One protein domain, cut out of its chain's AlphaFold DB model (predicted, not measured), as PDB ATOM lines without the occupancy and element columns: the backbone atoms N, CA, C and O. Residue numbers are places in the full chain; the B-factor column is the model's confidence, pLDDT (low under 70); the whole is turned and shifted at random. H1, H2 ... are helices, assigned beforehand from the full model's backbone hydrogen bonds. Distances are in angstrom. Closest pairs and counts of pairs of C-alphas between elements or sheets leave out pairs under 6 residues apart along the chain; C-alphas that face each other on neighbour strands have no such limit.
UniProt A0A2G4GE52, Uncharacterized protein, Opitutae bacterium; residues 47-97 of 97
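What this domain is: This is residues 47 to 97 of the 97 residues of an uncharacterized protein of Opitutae bacterium (UniProt A0A2G4GE52). The model is an open L: a long, unbent helix, H1, makes the long arm, a shorter helix, H2, makes the other, and residues 74 to 80 form the corner between them. Both arms stick out, H1 with residues 47 to 66 and H2 with residues 88 to 94, followed by the tail 95 to 97. The printed part has 51 residues with two named helices, H1 then H2, and no named strand; its class is all helix. It is extended, with a radius of gyration of the C-alphas of 16.2 A, and spans 49 by 26 by 17 A.

How they stand to each other: H1, residues 47 to 73, has the N-to-C direction (0.25, -0.85, -0.46), chiefly toward falling y. A short link of 7 residues leads to H2, residues 81 to 94, whose direction is (-0.94, -0.33, -0.11), chiefly toward falling x. H1 and H2 are apart, with no C-alpha of the one within 8 A of the other. In both helices every O i to N i+4 pair is within hydrogen-bond range.

Where its parts are: H1 begins at C-alpha 47, (23.997, 55.274, -14.763), and ends at C-alpha 73, (31.077, 21.949, -32.121), 38.2 A away. H2 measures 20.2 A from C-alpha 81 to C-alpha 94, which lies at (17.773, 21.997, -48.477).

The domain as a whole: The C-alphas of Leu 47 and Ala 97, the two farthest apart, are 50.9 A apart. The printed part has no cut and no long link; Ala 97 is the chain's last residue. The mean pLDDT of the printed part is 70.6, with 24 residues under 70, among them residues 47 to 52, 58 to 66 and 94 to 97.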
ATOM      1  N   LEU A  47      23.705  56.598 -15.315       63.41
ATOM      2  CA  LEU A  47      23.997  55.274 -14.763       63.41
ATOM      3  C   LEU A  47      23.111  54.159 -15.333       63.41
ATOM      4  O   LEU A  47      23.613  53.066 -15.561       63.41
ATOM      5  N   GLY A  48      21.817  54.383 -15.554       62.59
ATOM      6  CA  GLY A  48      20.974  53.317 -16.091       62.59
ATOM      7  C   GLY A  48      21.123  53.130 -17.598       62.59
ATOM      8  O   GLY A  48      21.030  51.995 -18.039       62.59
ATOM      9  N   ARG A  49      21.528  54.161 -18.356       63.19
ATOM     10  CA  ARG A  49      22.081  53.968 -19.712       63.19
ATOM     11  C   ARG A  49      23.368  53.144 -19.694       63.19
ATOM     12  O   ARG A  49      23.562  52.307 -20.568       63.19
ATOM     13  N   GLU A  50      24.251  53.360 -18.714       64.38
ATOM     14  CA  GLU A  50      25.441  52.513 -18.557       64.38
ATOM     15  C   GLU A  50      25.070  51.069 -18.203       64.38
ATOM     16  O   GLU A  50      25.682  50.153 -18.738       64.38
ATOM     17  N   LEU A  51      24.064  50.847 -17.350       65.19
ATOM     18  CA  LEU A  51      23.596  49.504 -16.992       65.19
ATOM     19  C   LEU A  51      22.872  48.808 -18.149       65.19
ATOM     20  O   LEU A  51      23.100  47.622 -18.368       65.19
ATOM     21  N   GLU A  52      22.053  49.534 -18.905       65.25
ATOM     22  CA  GLU A  52      21.392  49.047 -20.115       65.25
ATOM     23  C   GLU A  52      22.429  48.662 -21.171       65.25
ATOM     24  O   GLU A  52      22.412  47.542 -21.680       65.25
ATOM     25  N   LYS A  53      23.413  49.533 -21.421       72.00
ATOM     26  CA  LYS A  53      24.536  49.226 -22.309       72.00
ATOM     27  C   LYS A  53      25.308  47.996 -21.832       72.00
ATOM     28  O   LYS A  53      25.600  47.121 -22.632       72.00
ATOM     29  N   LEU A  54      25.587  47.885 -20.534       67.56
ATOM     30  CA  LEU A  54      26.327  46.754 -19.971       67.56
ATOM     31  C   LEU A  54      25.522  45.443 -20.027       67.56
ATOM     32  O   LEU A  54      26.107  44.375 -20.212       67.56
ATOM     33  N   ALA A  55      24.191  45.510 -19.925       66.69
ATOM     34  CA  ALA A  55      23.295  44.373 -20.122       66.69
ATOM     35  C   ALA A  55      23.231  43.938 -21.595       66.69
ATOM     36  O   ALA A  55      23.313  42.741 -21.876       66.69
ATOM     37  N   ILE A  56      23.148  44.890 -22.532       70.62
ATOM     38  CA  ILE A  56      23.198  44.637 -23.981       70.62
ATOM     39  C   ILE A  56      24.552  44.038 -24.367       70.62
ATOM     40  O   ILE A  56      24.595  43.010 -25.041       70.62
ATOM     41  N   ASP A  57      25.648  44.625 -23.886       72.44
ATOM     42  CA  ASP A  57      27.002  44.135 -24.123       72.44
ATOM     43  C   ASP A  57      27.158  42.718 -23.543       72.44
ATOM     44  O   ASP A  57      27.636  41.815 -24.229       72.44
ATOM     45  N   GLY A  58      26.674  42.470 -22.321       67.25
ATOM     46  CA  GLY A  58      26.685  41.145 -21.695       67.25
ATOM     47  C   GLY A  58      25.892  40.090 -22.475       67.25
ATOM     48  O   GLY A  58      26.376  38.973 -22.681       67.25
ATOM     49  N   LEU A  59      24.703  40.448 -22.969       69.31
ATOM     50  CA  LEU A  59      23.891  39.595 -23.843       69.31
ATOM     51  C   LEU A  59      24.583  39.328 -25.183       69.31
ATOM     52  O   LEU A  59      24.586  38.187 -25.649       69.31
ATOM     53  N   ALA A  60      25.208  40.342 -25.780       65.06
ATOM     54  CA  ALA A  60      25.956  40.212 -27.024       65.06
ATOM     55  C   ALA A  60      27.175  39.291 -26.856       65.06
ATOM     56  O   ALA A  60      27.407  38.425 -27.702       65.06
ATOM     57  N   PHE A  61      27.908  39.396 -25.743       65.31
ATOM     58  CA  PHE A  61      29.011  38.486 -25.427       65.31
ATOM     59  C   PHE A  61      28.531  37.052 -25.200       65.31
ATOM     60  O   PHE A  61      29.136  36.121 -25.734       65.31
ATOM     61  N   ALA A  62      27.430  36.853 -24.471       68.12
ATOM     62  CA  ALA A  62      26.851  35.528 -24.263       68.12
ATOM     63  C   ALA A  62      26.359  34.906 -25.582       68.12
ATOM     64  O   ALA A  62      26.611  33.729 -25.850       68.12
ATOM     65  N   ALA A  63      25.713  35.699 -26.442       67.19
ATOM     66  CA  ALA A  63      25.282  35.272 -27.768       67.19
ATOM     67  C   ALA A  63      26.481  34.920 -28.661       67.19
ATOM     68  O   ALA A  63      26.493  33.852 -29.275       67.19
ATOM     69  N   LEU A  64      27.522  35.757 -28.679       68.12
ATOM     70  CA  LEU A  64      28.746  35.510 -29.440       68.12
ATOM     71  C   LEU A  64      29.479  34.258 -28.945       68.12
ATOM     72  O   LEU A  64      29.926  33.452 -29.760       68.12
ATOM     73  N   ALA A  65      29.568  34.050 -27.630       69.50
ATOM     74  CA  ALA A  65      30.148  32.844 -27.043       69.50
ATOM     75  C   ALA A  65      29.357  31.588 -27.440       69.50
ATOM     76  O   ALA A  65      29.948  30.569 -27.797       69.50
ATOM     77  N   ARG A  66      28.022  31.673 -27.469       68.81
ATOM     78  CA  ARG A  66      27.145  30.575 -27.898       68.81
ATOM     79  C   ARG A  66      27.290  30.271 -29.390       68.81
ATOM     80  O   ARG A  66      27.344  29.103 -29.770       68.81
ATOM     81  N   VAL A  67      27.409  31.302 -30.229       70.00
ATOM     82  CA  VAL A  67      27.690  31.162 -31.669       70.00
ATOM     83  C   VAL A  67      29.063  30.534 -31.889       70.00
ATOM     84  O   VAL A  67      29.169  29.591 -32.666       70.00
ATOM     85  N   ARG A  68      30.095  30.986 -31.168       71.25
ATOM     86  CA  ARG A  68      31.449  30.415 -31.234       71.25
ATOM     87  C   ARG A  68      31.487  28.962 -30.769       71.25
ATOM     88  O   ARG A  68      32.080  28.137 -31.447       71.25
ATOM     89  N   SER A  69      30.808  28.630 -29.673       68.50
ATOM     90  CA  SER A  69      30.696  27.253 -29.179       68.50
ATOM     91  C   SER A  69      29.983  26.349 -30.187       68.50
ATOM     92  O   SER A  69      30.463  25.256 -30.478       68.50
ATOM     93  N   ARG A  70      28.888  26.822 -30.799       71.06
ATOM     94  CA  ARG A  70      28.192  26.085 -31.862       71.06
ATOM     95  C   ARG A  70      29.062  25.937 -33.113       71.06
ATOM     96  O   ARG A  70      29.053  24.869 -33.717       71.06
ATOM     97  N   ALA A  71      29.817  26.969 -33.487       68.50
ATOM     98  CA  ALA A  71      30.752  26.914 -34.606       68.50
ATOM     99  C   ALA A  71      31.879  25.901 -34.343       68.50
ATOM    100  O   ALA A  71      32.147  25.070 -35.200       68.50
ATOM    101  N   ALA A  72      32.452  25.887 -33.139       72.69
ATOM    102  CA  ALA A  72      33.467  24.913 -32.737       72.69
ATOM    103  C   ALA A  72      32.926  23.473 -32.711       72.69
ATOM    104  O   ALA A  72      33.552  22.560 -33.245       72.69
ATOM    105  N   ALA A  73      31.724  23.264 -32.164       73.62
ATOM    106  CA  ALA A  73      31.077  21.949 -32.121       73.62
ATOM    107  C   ALA A  73      30.752  21.382 -33.514       73.62
ATOM    108  O   ALA A  73      30.624  20.173 -33.679       73.62
ATOM    109  N   THR A  74      30.612  22.249 -34.516       72.25
ATOM    110  CA  THR A  74      30.326  21.871 -35.907       72.25
ATOM    111  C   THR A  74      31.568  21.926 -36.802       72.25
ATOM    112  O   THR A  74      31.464  21.676 -38.001       72.25
ATOM    113  N   GLY A  75      32.740  22.261 -36.245       73.75
ATOM    114  CA  GLY A  75      33.990  22.450 -36.991       73.75
ATOM    115  C   GLY A  75      33.989  23.657 -37.939       73.75
ATOM    116  O   GLY A  75      34.899  23.802 -38.753       73.75
ATOM    117  N   LEU A  76      32.971  24.518 -37.850       67.25
ATOM    118  CA  LEU A  76      32.801  25.740 -38.641       67.25
ATOM    119  C   LEU A  76      33.835  26.816 -38.285       67.25
ATOM    120  O   LEU A  76      34.131  27.671 -39.113       67.25
ATOM    121  N   ASP A  77      34.408  26.759 -37.085       74.44
ATOM    122  CA  ASP A  77      35.521  27.607 -36.643       74.44
ATOM    123  C   ASP A  77      36.825  27.355 -37.422       74.44
ATOM    124  O   ASP A  77      37.669  28.245 -37.521       74.44
ATOM    125  N   LYS A  78      36.970  26.164 -38.011       76.12
ATOM    126  CA  LYS A  78      38.128  25.748 -38.821       76.12
ATOM    127  C   LYS A  78      37.897  25.917 -40.324       76.12
ATOM    128  O   LYS A  78      38.779  25.607 -41.122       76.12
ATOM    129  N   MET A  79      36.709  26.373 -40.724       73.75
ATOM    130  CA  MET A  79      36.342  26.515 -42.128       73.75
ATOM    131  C   MET A  79      36.831  27.840 -42.703       73.75
ATOM    132  O   MET A  79      36.643  28.914 -42.134       73.75
ATOM    133  N   THR A  80      37.400  27.777 -43.902       79.38
ATOM    134  CA  THR A  80      37.719  28.976 -44.682       79.38
ATOM    135  C   THR A  80      36.432  29.685 -45.135       79.38
ATOM    136  O   THR A  80      35.394  29.036 -45.311       79.38
ATOM    137  N   PRO A  81      36.465  30.999 -45.431       75.94
ATOM    138  CA  PRO A  81      35.284  31.737 -45.896       75.94
ATOM    139  C   PRO A  81      34.573  31.106 -47.109       75.94
ATOM    140  O   PRO A  81      33.342  31.147 -47.220       75.94
ATOM    141  N   ARG A  82      35.335  30.461 -48.007       76.06
ATOM    142  CA  ARG A  82      34.796  29.724 -49.164       76.06
ATOM    143  C   ARG A  82      33.972  28.504 -48.735       76.06
ATOM    144  O   ARG A  82      32.885  28.294 -49.271       76.06
ATOM    145  N   GLN A  83      34.446  27.743 -47.750       75.19
ATOM    146  CA  GLN A  83      33.751  26.565 -47.217       75.19
ATOM    147  C   GLN A  83      32.477  26.955 -46.454       75.19
ATOM    148  O   GLN A  83      31.432  26.347 -46.676       75.19
ATOM    149  N   ILE A  84      32.517  28.028 -45.656       73.00
ATOM    150  CA  ILE A  84      31.328  28.567 -44.968       73.00
ATOM    151  C   ILE A  84      30.241  28.943 -45.985       73.00
ATOM    152  O   ILE A  84      29.077  28.573 -45.839       73.00
ATOM    153  N   THR A  85      30.628  29.644 -47.055       75.50
ATOM    154  CA  THR A  85      29.698  30.059 -48.117       75.50
ATOM    155  C   THR A  85      29.056  28.856 -48.813       75.50
ATOM    156  O   THR A  85      27.855  28.878 -49.092       75.50
ATOM    157  N   ALA A  86      29.831  27.799 -49.076       79.81
ATOM    158  CA  ALA A  86      29.325  26.565 -49.672       79.81
ATOM    159  C   ALA A  86      28.293  25.871 -48.765       79.81
ATOM    160  O   ALA A  86      27.216  25.505 -49.240       79.81
ATOM    161  N   VAL A  87      28.566  25.783 -47.458       78.25
ATOM    162  CA  VAL A  87      27.636  25.223 -46.461       78.25
ATOM    163  C   VAL A  87      26.338  26.033 -46.405       78.25
ATOM    164  O   VAL A  87      25.263  25.453 -46.527       78.25
ATOM    165  N   ILE A  88      26.409  27.369 -46.316       76.75
ATOM    166  CA  ILE A  88      25.215  28.237 -46.285       76.75
ATOM    167  C   ILE A  88      24.352  28.039 -47.539       76.75
ATOM    168  O   ILE A  88      23.128  27.932 -47.432       76.75
ATOM    169  N   LYS A  89      24.972  27.973 -48.727       81.88
ATOM    170  CA  LYS A  89      24.254  27.717 -49.987       81.88
ATOM    171  C   LYS A  89      23.564  26.351 -49.971       81.88
ATOM    172  O   LYS A  89      22.384  26.283 -50.314       81.88
ATOM    173  N   ALA A  90      24.252  25.305 -49.512       74.56
ATOM    174  CA  ALA A  90      23.694  23.958 -49.402       74.56
ATOM    175  C   ALA A  90      22.512  23.896 -48.414       74.56
ATOM    176  O   ALA A  90      21.443  23.397 -48.764       74.56
ATOM    177  N   THR A  91      22.643  24.482 -47.217       76.81
ATOM    178  CA  THR A  91      21.556  24.507 -46.218       76.81
ATOM    179  C   THR A  91      20.349  25.321 -46.694       76.81
ATOM    180  O   THR A  91      19.209  24.986 -46.377       76.81
ATOM    181  N   ARG A  92      20.570  26.394 -47.467       74.50
ATOM    182  CA  ARG A  92      19.487  27.211 -48.042       74.50
ATOM    183  C   ARG A  92      18.737  26.474 -49.153       74.50
ATOM    184  O   ARG A  92      17.526  26.648 -49.253       74.50
ATOM    185  N   GLY A  93      19.439  25.664 -49.948       75.38
ATOM    186  CA  GLY A  93      18.830  24.764 -50.931       75.38
ATOM    187  C   GLY A  93      17.964  23.693 -50.265       75.38
ATOM    188  O   GLY A  93      16.805  23.544 -50.628       75.38
ATOM    189  N   ALA A  94      18.480  23.049 -49.215       68.06
ATOM    190  CA  ALA A  94      17.773  21.997 -48.477       68.06
ATOM    191  C   ALA A  94      16.508  22.464 -47.728       68.06
ATOM    192  O   ALA A  94      15.672  21.643 -47.395       68.06
ATOM    193  N   ARG A  95      16.360  23.767 -47.440       66.31
ATOM    194  CA  ARG A  95      15.137  24.333 -46.828       66.31
ATOM    195  C   ARG A  95      14.052  24.721 -47.833       66.31
ATOM    196  O   ARG A  95      12.969  25.115 -47.417       66.31
ATOM    197  N   ARG A  96      14.383  24.756 -49.125       63.53
ATOM    198  CA  ARG A  96      13.453  25.118 -50.206       63.53
ATOM    199  C   ARG A  96      12.936  23.900 -50.975       63.53
ATOM    200  O   ARG A  96      12.003  24.073 -51.751       63.53
ATOM    201  N   ALA A  97      13.571  22.744 -50.795       53.91
ATOM    202  CA  ALA A  97      13.095  21.441 -51.247       53.91
ATOM    203  C   ALA A  97      12.181  20.835 -50.177       53.91
ATOM    204  O   ALA A  97      11.233  20.128 -50.573       53.91
TER     205      ALA A  97